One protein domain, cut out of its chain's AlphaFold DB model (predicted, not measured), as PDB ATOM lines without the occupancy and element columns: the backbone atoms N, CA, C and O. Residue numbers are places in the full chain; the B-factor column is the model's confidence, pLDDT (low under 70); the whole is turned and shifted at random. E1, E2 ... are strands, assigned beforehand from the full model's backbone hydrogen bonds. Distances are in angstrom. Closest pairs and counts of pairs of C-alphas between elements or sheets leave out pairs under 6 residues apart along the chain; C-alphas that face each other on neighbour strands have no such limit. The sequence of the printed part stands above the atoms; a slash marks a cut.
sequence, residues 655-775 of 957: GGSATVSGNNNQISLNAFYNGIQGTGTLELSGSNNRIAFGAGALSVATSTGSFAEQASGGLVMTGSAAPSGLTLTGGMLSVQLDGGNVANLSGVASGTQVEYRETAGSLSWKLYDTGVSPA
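Overview. This is residues 655 to 775 of the 957 residues of an uncharacterized protein of Paraburkholderia sp. BL6669N2 (UniProt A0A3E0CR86). The chain winds in stacked turns between two sheets that stand partly face to face: a wall of seven strands, E1 E3 E5 E6 E7 E11 E12, and a smaller one of five, E2 E4 E10 E9 E8. Turns of one strand per sheet, E1 to E5, give way to the meanders E5 E6 E7 and E8 E9 E10, runs of antiparallel neighbours, and the hairpin E11 and E12 ends the larger wall. The 121 printed residues hold no named helix and twelve named strands, E1 to E12 in chain order, with under half of the residues, 60; the class is all strand, and both sheets are mixed. The whole is compact, with a radius of gyration of the C-alphas of 13.8 A, and spans 38 by 33 by 29 A.

Arrangement. The larger sheet runs E1, residues 657 to 661, E3, 680 to 685, E5, 698 to 702, E6, 705 to 709, E7, 715 to 719, E11, 753 to 758, and E12, 761 to 766; it is twisted. E1 and E3 are parallel, with N 660 and O 683 2.8 A apart, within hydrogen-bond range, as are N 684 and O 701, 2.8 A, in the parallel pair E3 and E5. The hairpin E5 and E6 has N 700 and O 707 at 2.8 A, and the hairpin E6 and E7 has N 708 and O 716 at 2.8 A. E7 and E11 are parallel, with N 717 and O 755 at 2.8 A; the hairpin E11 and E12 has N 756 and O 763 at 2.8 A. The smaller sheet runs E2, residues 666 to 669, E4, 690 to 693, E10, 742 to 746, E9, 732 to 736, and E8, 726 to 729; it is twisted, with C-alphas up to 4.3 A off its best plane. E2 and E4 are parallel, N 667 and O 690 being 2.8 A apart, and so are E4 and E10, with N 744 and O 691 at 2.7 A. The hairpins E9 and E10, with N 735 and O 743 at 2.8 A, and E8 and E9, with N 734 and O 727 at 2.8 A, complete it. Between the sheets, the closest C-alphas of E2 and E3, Leu 669 and Gly 680, are 7.9 A apart; E6 and E9 are only just apart, at 8.4 A.

Along the chain. E1 begins with C-alpha 657 at (93.175, 64.109, 40.976). The longer strands are E3, 16.6 A from first to last C-alpha, E11, 16.7 A, and E12, 17.5 A, ending with C-alpha 766 at (78.166, 53.607, 19.045).

Size, cuts and confidence. The C-alphas farthest apart, of Asn 674 and Ala 775, are 43.6 A apart. The printed part has no cut, and no link is long. Mean pLDDT of the printed part is 73.7; 42 residues are under 70, among them 671 to 679 and 763 to 775.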
ATOM      1  N   GLY A 655      98.064  64.512  35.317       64.25
ATOM      2  CA  GLY A 655      98.247  63.316  36.149       64.25
ATOM      3  C   GLY A 655      97.763  63.423  37.597       64.25
ATOM      4  O   GLY A 655      98.023  62.501  38.364       64.25
ATOM      5  N   GLY A 656      97.096  64.519  37.970       67.44
ATOM      6  CA  GLY A 656      96.546  64.709  39.313       67.44
ATOM      7  C   GLY A 656      95.043  64.461  39.412       67.44
ATOM      8  O   GLY A 656      94.299  64.664  38.449       67.44
ATOM      9  N   SER A 657      94.590  64.036  40.592       84.44
ATOM     10  CA  SER A 657      93.175  64.109  40.976       84.44
ATOM     11  C   SER A 657      92.880  65.432  41.679       84.44
ATOM     12  O   SER A 657      93.638  65.789  42.573       84.44
ATOM     13  N   ALA A 658      91.796  66.131  41.341       90.94
ATOM     14  CA  ALA A 658      91.399  67.349  42.051       90.94
ATOM     15  C   ALA A 658      89.896  67.378  42.344       90.94
ATOM     16  O   ALA A 658      89.094  66.809  41.600       90.94
ATOM     17  N   THR A 659      89.513  68.089  43.399       93.31
ATOM     18  CA  THR A 659      88.122  68.343  43.772       93.31
ATOM     19  C   THR A 659      87.784  69.806  43.505       93.31
ATOM     20  O   THR A 659      88.459  70.705  43.992       93.31
ATOM     21  N   VAL A 660      86.717  70.078  42.759       93.06
ATOM     22  CA  VAL A 660      86.210  71.437  42.531       93.06
ATOM     23  C   VAL A 660      84.804  71.551  43.107       93.06
ATOM     24  O   VAL A 660      83.921  70.745  42.806       93.06
ATOM     25  N   SER A 661      84.584  72.565  43.938       93.88
ATOM     26  CA  SER A 661      83.291  72.893  44.526       93.88
ATOM     27  C   SER A 661      82.874  74.316  44.174       93.88
ATOM     28  O   SER A 661      83.504  75.283  44.595       93.88
ATOM     29  N   GLY A 662      81.787  74.451  43.420       91.69
ATOM     30  CA  GLY A 662      81.147  75.731  43.141       91.69
ATOM     31  C   GLY A 662      80.530  75.815  41.753       91.69
ATOM     32  O   GLY A 662      80.313  74.802  41.082       91.69
ATOM     33  N   ASN A 663      80.137  77.025  41.362       91.50
ATOM     34  CA  ASN A 663      79.213  77.234  40.253       91.50
ATOM     35  C   ASN A 663      79.810  78.074  39.125       91.50
ATOM     36  O   ASN A 663      80.607  78.974  39.364       91.50
ATOM     37  N   ASN A 664      79.322  77.857  37.901       93.19
ATOM     38  CA  ASN A 664      79.652  78.655  36.711       93.19
ATOM     39  C   ASN A 664      81.144  78.665  36.315       93.19
ATOM     40  O   ASN A 664      81.573  79.577  35.609       93.19
ATOM     41  N   ASN A 665      81.938  77.678  36.732       93.38
ATOM     42  CA  ASN A 665      83.358  77.620  36.384       93.38
ATOM     43  C   ASN A 665      83.581  77.077  34.965       93.38
ATOM     44  O   ASN A 665      82.823  76.238  34.470       93.38
ATOM     45  N   GLN A 666      84.655  77.523  34.323       93.88
ATOM     46  CA  GLN A 666      85.201  76.948  33.097       93.88
ATOM     47  C   GLN A 666      86.395  76.073  33.468       93.88
ATOM     48  O   GLN A 666      87.433  76.581  33.869       93.88
ATOM     49  N   ILE A 667      86.254  74.759  33.353       92.12
ATOM     50  CA  ILE A 667      87.255  73.787  33.786       92.12
ATOM     51  C   ILE A 667      87.893  73.155  32.552       92.12
ATOM     52  O   ILE A 667      87.198  72.587  31.716       92.12
ATOM     53  N   SER A 668      89.211  73.227  32.428       88.88
ATOM     54  CA  SER A 668      89.975  72.540  31.393       88.88
ATOM     55  C   SER A 668      90.789  71.407  32.006       88.88
ATOM     56  O   SER A 668      91.561  71.598  32.945       88.88
ATOM     57  N   LEU A 669      90.610  70.210  31.460       83.25
ATOM     58  CA  LEU A 669      91.357  69.015  31.822       83.25
ATOM     59  C   LEU A 669      92.382  68.761  30.723       83.25
ATOM     60  O   LEU A 669      92.027  68.274  29.649       83.25
ATOM     61  N   ASN A 670      93.643  69.119  30.959       70.75
ATOM     62  CA  ASN A 670      94.685  68.934  29.958       70.75
ATOM     63  C   ASN A 670      95.509  67.676  30.268       70.75
ATOM     64  O   ASN A 670      96.241  67.623  31.253       70.75
ATOM     65  N   ALA A 671      95.396  66.659  29.413       58.84
ATOM     66  CA  ALA A 671      96.138  65.404  29.539       58.84
ATOM     67  C   ALA A 671      97.561  65.463  28.948       58.84
ATOM     68  O   ALA A 671      98.307  64.494  29.088       58.84
ATOM     69  N   PHE A 672      97.964  66.595  28.351       57.59
ATOM     70  CA  PHE A 672      99.305  66.795  27.798       57.59
ATOM     71  C   PHE A 672     100.006  68.029  28.383       57.59
ATOM     72  O   PHE A 672      99.668  69.172  28.081       57.59
ATOM     73  N   TYR A 673     101.070  67.781  29.143       54.50
ATOM     74  CA  TYR A 673     102.057  68.772  29.564       54.50
ATOM     75  C   TYR A 673     103.441  68.132  29.411       54.50
ATOM     76  O   TYR A 673     103.686  67.036  29.912       54.50
ATOM     77  N   ASN A 674     104.334  68.762  28.639       48.53
ATOM     78  CA  ASN A 674     105.681  68.252  28.326       48.53
ATOM     79  C   ASN A 674     105.749  66.809  27.764       48.53
ATOM     80  O   ASN A 674     106.723  66.097  27.993       48.53
ATOM     81  N   GLY A 675     104.738  66.368  27.004       49.03
ATOM     82  CA  GLY A 675     104.766  65.080  26.291       49.03
ATOM     83  C   GLY A 675     104.431  63.838  27.128       49.03
ATOM     84  O   GLY A 675     104.534  62.729  26.608       49.03
ATOM     85  N   ILE A 676     104.007  63.998  28.387       50.34
ATOM     86  CA  ILE A 676     103.575  62.891  29.255       50.34
ATOM     87  C   ILE A 676     102.044  62.823  29.258       50.34
ATOM     88  O   ILE A 676     101.388  63.797  29.618       50.34
ATOM     89  N   GLN A 677     101.487  61.670  28.870       59.84
ATOM     90  CA  GLN A 677     100.062  61.369  29.035       59.84
ATOM     91  C   GLN A 677      99.794  60.973  30.490       59.84
ATOM     92  O   GLN A 677     100.360  59.992  30.974       59.84
ATOM     93  N   GLY A 678      98.952  61.732  31.189       60.66
ATOM     94  CA  GLY A 678      98.527  61.428  32.558       60.66
ATOM     95  C   GLY A 678      97.071  60.971  32.630       60.66
ATOM     96  O   GLY A 678      96.241  61.431  31.850       60.66
ATOM     97  N   THR A 679      96.752  60.101  33.590       68.06
ATOM     98  CA  THR A 679      95.372  59.815  34.013       68.06
ATOM     99  C   THR A 679      94.967  60.818  35.090       68.06
ATOM    100  O   THR A 679      95.684  60.940  36.081       68.06
ATOM    101  N   GLY A 680      93.856  61.534  34.916       70.12
ATOM    102  CA  GLY A 680      93.359  62.520  35.884       70.12
ATOM    103  C   GLY A 680      91.899  62.274  36.267       70.12
ATOM    104  O   GLY A 680      91.104  61.823  35.434       70.12
ATOM    105  N   THR A 681      91.553  62.587  37.516       81.12
ATOM    106  CA  THR A 681      90.194  62.443  38.067       81.12
ATOM    107  C   THR A 681      89.732  63.784  38.625       81.12
ATOM    108  O   THR A 681      90.364  64.318  39.531       81.12
ATOM    109  N   LEU A 682      88.639  64.334  38.104       87.56
ATOM    110  CA  LEU A 682      88.003  65.529  38.657       87.56
ATOM    111  C   LEU A 682      86.755  65.130  39.443       87.56
ATOM    112  O   LEU A 682      85.800  64.622  38.859       87.56
ATOM    113  N   GLU A 683      86.728  65.416  40.739       89.44
ATOM    114  CA  GLU A 683      85.506  65.360  41.540       89.44
ATOM    115  C   GLU A 683      84.839  66.736  41.547       89.44
ATOM    116  O   GLU A 683      85.419  67.718  42.002       89.44
ATOM    117  N   LEU A 684      83.618  66.829  41.034       89.31
ATOM    118  CA  LEU A 684      82.901  68.087  40.869       89.31
ATOM    119  C   LEU A 684      81.642  68.125  41.737       89.31
ATOM    120  O   LEU A 684      80.760  67.270  41.638       89.31
ATOM    121  N   SER A 685      81.515  69.185  42.530       88.19
ATOM    122  CA  SER A 685      80.284  69.540  43.237       88.19
ATOM    123  C   SER A 685      79.874  70.971  42.885       88.19
ATOM    124  O   SER A 685      80.708  71.864  42.799       88.19
ATOM    125  N   GLY A 686      78.583  71.203  42.646       87.00
ATOM    126  CA  GLY A 686      78.062  72.505  42.212       87.00
ATOM    127  C   GLY A 686      77.384  72.450  40.846       87.00
ATOM    128  O   GLY A 686      77.126  71.371  40.313       87.00
ATOM    129  N   SER A 687      77.008  73.613  40.319       87.69
ATOM    130  CA  SER A 687      76.089  73.744  39.182       87.69
ATOM    131  C   SER A 687      76.645  74.618  38.056       87.69
ATOM    132  O   SER A 687      77.391  75.567  38.291       87.69
ATOM    133  N   ASN A 688      76.206  74.350  36.825       89.50
ATOM    134  CA  ASN A 688      76.501  75.142  35.623       89.50
ATOM    135  C   ASN A 688      77.994  75.291  35.269       89.50
ATOM    136  O   ASN A 688      78.388  76.268  34.633       89.50
ATOM    137  N   ASN A 689      78.842  74.341  35.659       89.94
ATOM    138  CA  ASN A 689      80.244  74.321  35.251       89.94
ATOM    139  C   ASN A 689      80.381  73.774  33.822       89.94
ATOM    140  O   ASN A 689      79.675  72.847  33.421       89.94
ATOM    141  N   ARG A 690      81.311  74.334  33.048       89.88
ATOM    142  CA  ARG A 690      81.636  73.887  31.688       89.88
ATOM    143  C   ARG A 690      83.004  73.230  31.713       89.88
ATOM    144  O   ARG A 690      83.975  73.883  32.060       89.88
ATOM    145  N   ILE A 691      83.078  71.964  31.336       89.75
ATOM    146  CA  ILE A 691      84.286  71.146  31.415       89.75
ATOM    147  C   ILE A 691      84.752  70.863  29.991       89.75
ATOM    148  O   ILE A 691      83.961  70.413  29.169       89.75
ATOM    149  N   ALA A 692      86.010  71.135  29.679       86.38
ATOM    150  CA  ALA A 692      86.623  70.843  28.393       86.38
ATOM    151  C   ALA A 692      87.733  69.805  28.580       86.38
ATOM    152  O   ALA A 692      88.660  70.022  29.362       86.38
ATOM    153  N   PHE A 693      87.647  68.699  27.849       79.31
ATOM    154  CA  PHE A 693      88.652  67.639  27.861       79.31
ATOM    155  C   PHE A 693      89.670  67.842  26.734       79.31
ATOM    156  O   PHE A 693      89.297  68.021  25.569       79.31
ATOM    157  N   GLY A 694      90.957  67.790  27.079       69.00
ATOM    158  CA  GLY A 694      92.038  67.522  26.134       69.00
ATOM    159  C   GLY A 694      92.129  66.029  25.798       69.00
ATOM    160  O   GLY A 694      91.472  65.207  26.426       69.00
ATOM    161  N   ALA A 695      92.950  65.666  24.811       60.38
ATOM    162  CA  ALA A 695      93.120  64.270  24.403       60.38
ATOM    163  C   ALA A 695      93.802  63.428  25.505       60.38
ATOM    164  O   ALA A 695      94.895  63.785  25.933       60.38
ATOM    165  N   GLY A 696      93.202  62.309  25.932       62.69
ATOM    166  CA  GLY A 696      93.790  61.362  26.895       62.69
ATOM    167  C   GLY A 696      92.779  60.803  27.907       62.69
ATOM    168  O   GLY A 696      91.711  61.366  28.100       62.69
ATOM    169  N   ALA A 697      93.118  59.695  28.579       60.12
ATOM    170  CA  ALA A 697      92.217  59.015  29.518       60.12
ATOM    171  C   ALA A 697      91.946  59.859  30.782       60.12
ATOM    172  O   ALA A 697      92.737  59.872  31.729       60.12
ATOM    173  N   LEU A 698      90.818  60.565  30.791       72.38
ATOM    174  CA  LEU A 698      90.402  61.494  31.842       72.38
ATOM    175  C   LEU A 698      89.012  61.121  32.355       72.38
ATOM    176  O   LEU A 698      88.164  60.655  31.593       72.38
ATOM    177  N   SER A 699      88.761  61.355  33.645       82.00
ATOM    178  CA  SER A 699      87.456  61.108  34.260       82.00
ATOM    179  C   SER A 699      86.955  62.298  35.069       82.00
ATOM    180  O   SER A 699      87.724  63.012  35.709       82.00
ATOM    181  N   VAL A 700      85.643  62.504  35.026       83.75
ATOM    182  CA  VAL A 700      84.901  63.462  35.843       83.75
ATOM    183  C   VAL A 700      83.841  62.691  36.610       83.75
ATOM    184  O   VAL A 700      83.047  61.962  36.016       83.75
ATOM    185  N   ALA A 701      83.796  62.882  37.919       83.50
ATOM    186  CA  ALA A 701      82.754  62.367  38.787       83.50
ATOM    187  C   ALA A 701      81.997  63.531  39.430       83.50
ATOM    188  O   ALA A 701      82.592  64.509  39.872       83.50
ATOM    189  N   THR A 702      80.678  63.420  39.499       81.75
ATOM    190  CA  THR A 702      79.816  64.236  40.356       81.75
ATOM    191  C   THR A 702      79.280  63.368  41.498       81.75
ATOM    192  O   THR A 702      79.529  62.164  41.551       81.75
ATOM    193  N   SER A 703      78.498  63.942  42.416       74.56
ATOM    194  CA  SER A 703      77.902  63.186  43.531       74.56
ATOM    195  C   SER A 703      76.916  62.083  43.111       74.56
ATOM    196  O   SER A 703      76.473  61.304  43.951       74.56
ATOM    197  N   THR A 704      76.522  62.043  41.842       73.00
ATOM    198  CA  THR A 704      75.378  61.266  41.338       73.00
ATOM    199  C   THR A 704      75.639  60.604  39.983       73.00
ATOM    200  O   THR A 704      74.837  59.770  39.562       73.00
ATOM    201  N   GLY A 705      76.755  60.909  39.316       72.56
ATOM    202  CA  GLY A 705      77.141  60.289  38.053       72.56
ATOM    203  C   GLY A 705      78.620  60.484  37.727       72.56
ATOM    204  O   GLY A 705      79.309  61.276  38.362       72.56
ATOM    205  N   SER A 706      79.131  59.752  36.741       81.31
ATOM    206  CA  SER A 706      80.504  59.925  36.251       81.31
ATOM    207  C   SER A 706      80.591  59.783  34.736       81.31
ATOM    208  O   SER A 706      79.740  59.151  34.109       81.31
ATOM    209  N   PHE A 707      81.625  60.383  34.160       82.44
ATOM    210  CA  PHE A 707      81.984  60.309  32.750       82.44
ATOM    211  C   PHE A 707      83.496  60.103  32.638       82.44
ATOM    212  O   PHE A 707      84.262  60.862  33.229       82.44
ATOM    213  N   ALA A 708      83.938  59.094  31.891       79.12
ATOM    214  CA  ALA A 708      85.353  58.788  31.709       79.12
ATOM    215  C   ALA A 708      85.674  58.369  30.270       79.12
ATOM    216  O   ALA A 708      84.968  57.549  29.685       79.12
ATOM    217  N   GLU A 709      86.780  58.872  29.725       75.19
ATOM    218  CA  GLU A 709      87.391  58.338  28.507       75.19
ATOM    219  C   GLU A 709      88.344  57.192  28.878       75.19
ATOM    220  O   GLU A 709      89.264  57.346  29.682       75.19
ATOM    221  N   GLN A 710      88.121  56.011  28.304       73.62
ATOM    222  CA  GLN A 710      89.003  54.860  28.463       73.62
ATOM    223  C   GLN A 710      90.245  55.011  27.582       73.62
ATOM    224  O   GLN A 710      90.184  55.563  26.488       73.62
ATOM    225  N   ALA A 711      91.357  54.386  27.981       67.31
ATOM    226  CA  ALA A 711      92.579  54.330  27.170       67.31
ATOM    227  C   ALA A 711      92.378  53.701  25.771       67.31
ATOM    228  O   ALA A 711      93.181  53.917  24.869       67.31
ATOM    229  N   SER A 712      91.308  52.923  25.583       66.81
ATOM    230  CA  SER A 712      90.897  52.351  24.296       66.81
ATOM    231  C   SER A 712      90.185  53.348  23.366       66.81
ATOM    232  O   SER A 712      89.826  52.969  22.252       66.81
ATOM    233  N   GLY A 713      89.948  54.587  23.812       67.31
ATOM    234  CA  GLY A 713      89.146  55.596  23.112       67.31
ATOM    235  C   GLY A 713      87.630  55.399  23.245       67.31
ATOM    236  O   GLY A 713      86.863  56.102  22.591       67.31
ATOM    237  N   GLY A 714      87.179  54.429  24.052       74.44
ATOM    238  CA  GLY A 714      85.767  54.251  24.410       74.44
ATOM    239  C   GLY A 714      85.350  55.156  25.570       74.44
ATOM    240  O   GLY A 714      86.184  55.544  26.381       74.44
ATOM    241  N   LEU A 715      84.063  55.471  25.688       79.38
ATOM    242  CA  LEU A 715      83.533  56.334  26.751       79.38
ATOM    243  C   LEU A 715      82.732  55.509  27.762       79.38
ATOM    244  O   LEU A 715      81.940  54.664  27.358       79.38
ATOM    245  N   VAL A 716      82.918  55.748  29.062       80.38
ATOM    246  CA  VAL A 716      82.123  55.138  30.143       80.38
ATOM    247  C   VAL A 716      81.335  56.208  30.869       80.38
ATOM    248  O   VAL A 716      81.878  57.245  31.243       80.38
ATOM    249  N   MET A 717      80.062  55.929  31.106       81.31
ATOM    250  CA  MET A 717      79.143  56.784  31.843       81.31
ATOM    251  C   MET A 717      78.479  55.990  32.962       81.31
ATOM    252  O   MET A 717      78.161  54.815  32.780       81.31
ATOM    253  N   THR A 718      78.251  56.613  34.114       75.44
ATOM    254  CA  THR A 718      77.480  56.010  35.212       75.44
ATOM    255  C   THR A 718      76.527  57.018  35.842       75.44
ATOM    256  O   THR A 718      76.763  58.229  35.792       75.44
ATOM    257  N   GLY A 719      75.470  56.515  36.480       73.94
ATOM    258  CA  GLY A 719      74.548  57.322  37.279       73.94
ATOM    259  C   GLY A 719      73.732  58.312  36.446       73.94
ATOM    260  O   GLY A 719      73.235  57.981  35.381       73.94
ATOM    261  N   SER A 720      73.578  59.543  36.922       65.19
ATOM    262  CA  SER A 720      72.713  60.559  36.303       65.19
ATOM    263  C   SER A 720      73.199  61.140  34.969       65.19
ATOM    264  O   SER A 720      72.497  61.946  34.355       65.19
ATOM    265  N   ALA A 721      74.365  60.713  34.481       63.19
ATOM    266  CA  ALA A 721      74.834  60.999  33.132       63.19
ATOM    267  C   ALA A 721      73.994  60.191  32.118       63.19
ATOM    268  O   ALA A 721      74.418  59.159  31.599       63.19
ATOM    269  N   ALA A 722      72.752  60.620  31.892       62.19
ATOM    270  CA  ALA A 722      71.799  59.892  31.066       62.19
ATOM    271  C   ALA A 722      72.154  60.002  29.568       62.19
ATOM    272  O   ALA A 722      72.501  61.090  29.092       62.19
ATOM    273  N   PRO A 723      71.977  58.929  28.772       64.56
ATOM    274  CA  PRO A 723      72.245  58.951  27.331       64.56
ATOM    275  C   PRO A 723      71.444  60.004  26.541       64.56
ATOM    276  O   PRO A 723      71.855  60.408  25.456       64.56
ATOM    277  N   SER A 724      70.311  60.476  27.076       59.72
ATOM    278  CA  SER A 724      69.476  61.527  26.476       59.72
ATOM    279  C   SER A 724      70.137  62.912  26.441       59.72
ATOM    280  O   SER A 724      69.689  63.771  25.686       59.72
ATOM    281  N   GLY A 725      71.195  63.135  27.231       62.41
ATOM    282  CA  GLY A 725      71.949  64.392  27.297       62.41
ATOM    283  C   GLY A 725      73.188  64.450  26.396       62.41
ATOM    284  O   GLY A 725      74.012  65.347  26.573       62.41
ATOM    285  N   LEU A 726      73.357  63.494  25.474       70.69
ATOM    286  CA  LEU A 726      74.520  63.396  24.590       70.69
ATOM    287  C   LEU A 726      74.261  64.057  23.238       70.69
ATOM    288  O   LEU A 726      73.296  63.740  22.549       70.69
ATOM    289  N   THR A 727      75.156  64.948  22.819       70.19
ATOM    290  CA  THR A 727      75.123  65.550  21.478       70.19
ATOM    291  C   THR A 727      76.515  65.509  20.862       70.19
ATOM    292  O   THR A 727      77.427  66.129  21.396       70.19
ATOM    293  N   LEU A 728      76.684  64.793  19.745       71.75
ATOM    294  CA  LEU A 728      77.902  64.815  18.926       71.75
ATOM    295  C   LEU A 728      77.654  65.701  17.702       71.75
ATOM    296  O   LEU A 728      76.713  65.465  16.946       71.75
ATOM    297  N   THR A 729      78.449  66.750  17.517       73.31
ATOM    298  CA  THR A 729      78.337  67.635  16.348       73.31
ATOM    299  C   THR A 729      79.713  68.121  15.924       73.31
ATOM    300  O   THR A 729      80.395  68.796  16.694       73.31
ATOM    301  N   GLY A 730      80.127  67.786  14.699       73.00
ATOM    302  CA  GLY A 730      81.398  68.253  14.136       73.00
ATOM    303  C   GLY A 730      82.611  67.773  14.936       73.00
ATOM    304  O   GLY A 730      83.541  68.545  15.169       73.00
ATOM    305  N   GLY A 731      82.570  66.527  15.417       71.75
ATOM    306  CA  GLY A 731      83.614  65.933  16.261       71.75
ATOM    307  C   GLY A 731      83.674  66.427  17.716       71.75
ATOM    308  O   GLY A 731      84.613  66.066  18.428       71.75
ATOM    309  N   MET A 732      82.713  67.236  18.180       78.94
ATOM    310  CA  MET A 732      82.581  67.634  19.589       78.94
ATOM    311  C   MET A 732      81.414  66.897  20.246       78.94
ATOM    312  O   MET A 732      80.269  67.058  19.824       78.94
ATOM    313  N   LEU A 733      81.697  66.106  21.281       80.19
ATOM    314  CA  LEU A 733      80.695  65.463  22.122       80.19
ATOM    315  C   LEU A 733      80.415  66.332  23.350       80.19
ATOM    316  O   LEU A 733      81.310  66.559  24.157       80.19
ATOM    317  N   SER A 734      79.172  66.772  23.507       81.06
ATOM    318  CA  SER A 734      78.667  67.431  24.711       81.06
ATOM    319  C   SER A 734      77.873  66.430  25.550       81.06
ATOM    320  O   SER A 734      76.957  65.785  25.039       81.06
ATOM    321  N   VAL A 735      78.206  66.336  26.834       80.75
ATOM    322  CA  VAL A 735      77.588  65.463  27.834       80.75
ATOM    323  C   VAL A 735      77.014  66.325  28.946       80.75
ATOM    324  O   VAL A 735      77.754  67.025  29.639       80.75
ATOM    325  N   GLN A 736      75.699  66.280  29.131       81.56
ATOM    326  CA  GLN A 736      75.079  66.942  30.272       81.56
ATOM    327  C   GLN A 736      75.204  66.073  31.530       81.56
ATOM    328  O   GLN A 736      74.778  64.920  31.551       81.56
ATOM    329  N   LEU A 737      75.801  66.648  32.569       80.75
ATOM    330  CA  LEU A 737      75.909  66.090  33.911       80.75
ATOM    331  C   LEU A 737      74.916  66.820  34.834       80.75
ATOM    332  O   LEU A 737      74.332  67.849  34.473       80.75
ATOM    333  N   ASP A 738      74.724  66.308  36.048       78.19
ATOM    334  CA  ASP A 738      73.796  66.912  37.010       78.19
ATOM    335  C   ASP A 738      74.102  68.371  37.341       78.19
ATOM    336  O   ASP A 738      75.223  68.847  37.186       78.19
ATOM    337  N   GLY A 739      73.081  69.099  37.806       79.25
ATOM    338  CA  GLY A 739      73.221  70.506  38.200       79.25
ATOM    339  C   GLY A 739      73.481  71.455  37.025       79.25
ATOM    340  O   GLY A 739      73.979  72.556  37.231       79.25
ATOM    341  N   GLY A 740      73.190  71.045  35.786       81.94
ATOM    342  CA  GLY A 740      73.453  71.864  34.596       81.94
ATOM    343  C   GLY A 740      74.930  71.911  34.191       81.94
ATOM    344  O   GLY A 740      75.303  72.742  33.366       81.94
ATOM    345  N   ASN A 741      75.770  71.043  34.761       85.44
ATOM    346  CA  ASN A 741      77.164  70.906  34.356       85.44
ATOM    347  C   ASN A 741      77.244  70.296  32.943       85.44
ATOM    348  O   ASN A 741      76.470  69.404  32.597       85.44
ATOM    349  N   VAL A 742      78.179  70.766  32.118       86.38
ATOM    350  CA  VAL A 742      78.339  70.306  30.729       86.38
ATOM    351  C   VAL A 742      79.788  69.929  30.471       86.38
ATOM    352  O   VAL A 742      80.678  70.760  30.622       86.38
ATOM    353  N   ALA A 743      80.015  68.691  30.044       85.31
ATOM    354  CA  ALA A 743      81.308  68.137  29.668       85.31
ATOM    355  C   ALA A 743      81.447  68.072  28.140       85.31
ATOM    356  O   ALA A 743      80.679  67.385  27.478       85.31
ATOM    357  N   ASN A 744      82.433  68.772  27.581       84.44
ATOM    358  CA  ASN A 744      82.726  68.817  26.153       84.44
ATOM    359  C   ASN A 744      84.032  68.076  25.855       84.44
ATOM    360  O   ASN A 744      85.105  68.493  26.299       84.44
ATOM    361  N   LEU A 745      83.945  67.016  25.059       81.38
ATOM    362  CA  LEU A 745      85.084  66.262  24.547       81.38
ATOM    363  C   LEU A 745      85.264  66.571  23.058       81.38
ATOM    364  O   LEU A 745      84.327  66.453  22.269       81.38
ATOM    365  N   SER A 746      86.465  66.996  22.673       78.69
ATOM    366  CA  SER A 746      86.796  67.320  21.281       78.69
ATOM    367  C   SER A 746      87.534  66.168  20.598       78.69
ATOM    368  O   SER A 746      88.249  65.416  21.252       78.69
ATOM    369  N   GLY A 747      87.365  66.024  19.281       74.81
ATOM    370  CA  GLY A 747      88.044  64.987  18.499       74.81
ATOM    371  C   GLY A 747      87.404  63.597  18.593       74.81
ATOM    372  O   GLY A 747      88.045  62.611  18.237       74.81
ATOM    373  N   VAL A 748      86.147  63.504  19.040       74.19
ATOM    374  CA  VAL A 748      85.423  62.228  19.111       74.19
ATOM    375  C   VAL A 748      85.097  61.757  17.698       74.19
ATOM    376  O   VAL A 748      84.347  62.410  16.967       74.19
ATOM    377  N   ALA A 749      85.666  60.617  17.306       73.88
ATOM    378  CA  ALA A 749      85.415  60.023  16.004       73.88
ATOM    379  C   ALA A 749      83.973  59.501  15.899       73.88
ATOM    380  O   ALA A 749      83.416  58.912  16.827       73.88
ATOM    381  N   SER A 750      83.370  59.652  14.719       72.50
ATOM    382  CA  SER A 750      82.128  58.946  14.411       72.50
ATOM    383  C   SER A 750      82.376  57.433  14.468       72.50
ATOM    384  O   SER A 750      83.280  56.916  13.816       72.50
ATOM    385  N   GLY A 751      81.562  56.721  15.237       66.44
ATOM    386  CA  GLY A 751      81.676  55.296  15.536       66.44
ATOM    387  C   GLY A 751      82.250  54.975  16.921       66.44
ATOM    388  O   GLY A 751      82.329  53.787  17.248       66.44
ATOM    389  N   THR A 752      82.636  55.975  17.729       72.75
ATOM    390  CA  THR A 752      83.139  55.767  19.100       72.75
ATOM    391  C   THR A 752      82.123  55.011  19.956       72.75
ATOM    392  O   THR A 752      80.939  55.354  19.989       72.75
ATOM    393  N   GLN A 753      82.590  53.971  20.652       77.00
ATOM    394  CA  GLN A 753      81.771  53.163  21.554       77.00
ATOM    395  C   GLN A 753      81.549  53.895  22.882       77.00
ATOM    396  O   GLN A 753      82.503  54.380  23.491       77.00
ATOM    397  N   VAL A 754      80.300  53.936  23.336       75.00
ATOM    398  CA  VAL A 754      79.896  54.446  24.647       75.00
ATOM    399  C   VAL A 754      79.266  53.311  25.434       75.00
ATOM    400  O   VAL A 754      78.418  52.587  24.917       75.00
ATOM    401  N   GLU A 755      79.688  53.166  26.682       78.81
ATOM    402  CA  GLU A 755      79.159  52.220  27.649       78.81
ATOM    403  C   GLU A 755      78.544  52.993  28.821       78.81
ATOM    404  O   GLU A 755      79.227  53.738  29.519       78.81
ATOM    405  N   TYR A 756      77.254  52.807  29.066       76.88
ATOM    406  CA  TYR A 756      76.576  53.284  30.265       76.88
ATOM    407  C   TYR A 756      76.420  52.122  31.246       76.88
ATOM    408  O   TYR A 756      75.871  51.078  30.891       76.88
ATOM    409  N   ARG A 757      76.919  52.280  32.475       74.06
ATOM    410  CA  ARG A 757      76.855  51.256  33.526       74.06
ATOM    411  C   ARG A 757      75.944  51.703  34.662       74.06
ATOM    412  O   ARG A 757      76.128  52.780  35.231       74.06
ATOM    413  N   GLU A 758      75.033  50.818  35.049       68.62
ATOM    414  CA  GLU A 758      74.260  50.915  36.287       68.62
ATOM    415  C   GLU A 758      74.694  49.821  37.267       68.62
ATOM    416  O   GLU A 758      75.410  48.885  36.916       68.62
ATOM    417  N   THR A 759      74.241  49.909  38.517       61.00
ATOM    418  CA  THR A 759      74.602  48.976  39.598       61.00
ATOM    419  C   THR A 759      74.283  47.500  39.281       61.00
ATOM    420  O   THR A 759      74.860  46.617  39.912       61.00
ATOM    421  N   ALA A 760      73.393  47.218  38.318       57.31
ATOM    422  CA  ALA A 760      72.902  45.874  37.985       57.31
ATOM    423  C   ALA A 760      73.147  45.413  36.523       57.31
ATOM    424  O   ALA A 760      72.814  44.273  36.190       57.31
ATOM    425  N   GLY A 761      73.755  46.239  35.657       66.25
ATOM    426  CA  GLY A 761      73.945  45.911  34.234       66.25
ATOM    427  C   GLY A 761      74.635  47.011  33.416       66.25
ATOM    428  O   GLY A 761      74.957  48.081  33.941       66.25
ATOM    429  N   SER A 762      74.874  46.757  32.123       70.12
ATOM    430  CA  SER A 762      75.464  47.742  31.202       70.12
ATOM    431  C   SER A 762      74.749  47.815  29.851       70.12
ATOM    432  O   SER A 762      74.230  46.822  29.332       70.12
ATOM    433  N   LEU A 763      74.747  49.023  29.283       69.38
ATOM    434  CA  LEU A 763      74.279  49.364  27.941       69.38
ATOM    435  C   LEU A 763      75.465  49.843  27.115       69.38
ATOM    436  O   LEU A 763      76.142  50.782  27.518       69.38
ATOM    437  N   SER A 764      75.700  49.251  25.947       65.38
ATOM    438  CA  SER A 764      76.731  49.725  25.015       65.38
ATOM    439  C   SER A 764      76.134  50.122  23.670       65.38
ATOM    440  O   SER A 764      75.303  49.399  23.126       65.38
ATOM    441  N   TRP A 765      76.576  51.251  23.111       67.88
ATOM    442  CA  TRP A 765      76.210  51.703  21.762       67.88
ATOM    443  C   TRP A 765      77.372  52.433  21.078       67.88
ATOM    444  O   TRP A 765      78.409  52.693  21.684       67.88
ATOM    445  N   LYS A 766      77.215  52.766  19.793       67.88
ATOM    446  CA  LYS A 766      78.166  53.607  19.045       67.88
ATOM    447  C   LYS A 766      77.558  54.973  18.753       67.88
ATOM    448  O   LYS A 766      76.406  55.053  18.332       67.88
ATOM    449  N   LEU A 767      78.333  56.036  18.957       67.06
ATOM    450  CA  LEU A 767      77.971  57.398  18.560       67.06
ATOM    451  C   LEU A 767      78.261  57.601  17.076       67.06
ATOM    452  O   LEU A 767      79.311  57.186  16.608       67.06
ATOM    453  N   TYR A 768      77.390  58.295  16.348       63.31
ATOM    454  CA  TYR A 768      77.649  58.712  14.968       63.31
ATOM    455  C   TYR A 768      77.528  60.234  14.866       63.31
ATOM    456  O   TYR A 768      76.632  60.819  15.473       63.31
ATOM    457  N   ASP A 769      78.448  60.881  14.144       57.44
ATOM    458  CA  ASP A 769      78.421  62.336  13.931       57.44
ATOM    459  C   ASP A 769      77.386  62.641  12.853       57.44
ATOM    460  O   ASP A 769      77.648  62.477  11.660       57.44
ATOM    461  N   THR A 770      76.160  62.963  13.261       56.50
ATOM    462  CA  THR A 770      75.048  62.968  12.310       56.50
ATOM    463  C   THR A 770      74.657  64.346  11.798       56.50
ATOM    464  O   THR A 770      73.923  64.399  10.817       56.50
ATOM    465  N   GLY A 771      75.088  65.462  12.403       46.19
ATOM    466  CA  GLY A 771      74.704  66.836  12.000       46.19
ATOM    467  C   GLY A 771      73.187  67.139  11.955       46.19
ATOM    468  O   GLY A 771      72.780  68.283  11.778       46.19
ATOM    469  N   VAL A 772      72.350  66.113  12.119       37.47
ATOM    470  CA  VAL A 772      70.895  66.029  12.056       37.47
ATOM    471  C   VAL A 772      70.543  64.730  12.798       37.47
ATOM    472  O   VAL A 772      71.168  63.698  12.561       37.47
ATOM    473  N   SER A 773      69.605  64.767  13.742       33.91
ATOM    474  CA  SER A 773      69.193  63.604  14.552       33.91
ATOM    475  C   SER A 773      68.912  62.356  13.686       33.91
ATOM    476  O   SER A 773      68.097  62.453  12.762       33.91
ATOM    477  N   PRO A 774      69.533  61.185  13.949       38.19
ATOM    478  CA  PRO A 774      69.156  59.952  13.285       38.19
ATOM    479  C   PRO A 774      67.934  59.401  14.018       38.19
ATOM    480  O   PRO A 774      68.043  58.609  14.952       38.19
ATOM    481  N   ALA A 775      66.745  59.819  13.599       37.81
ATOM    482  CA  ALA A 775      65.561  59.026  13.876       37.81
ATOM    483  C   ALA A 775      65.711  57.697  13.109       37.81
ATOM    484  O   ALA A 775      65.417  57.645  11.915       37.81
TER     485      ALA A 775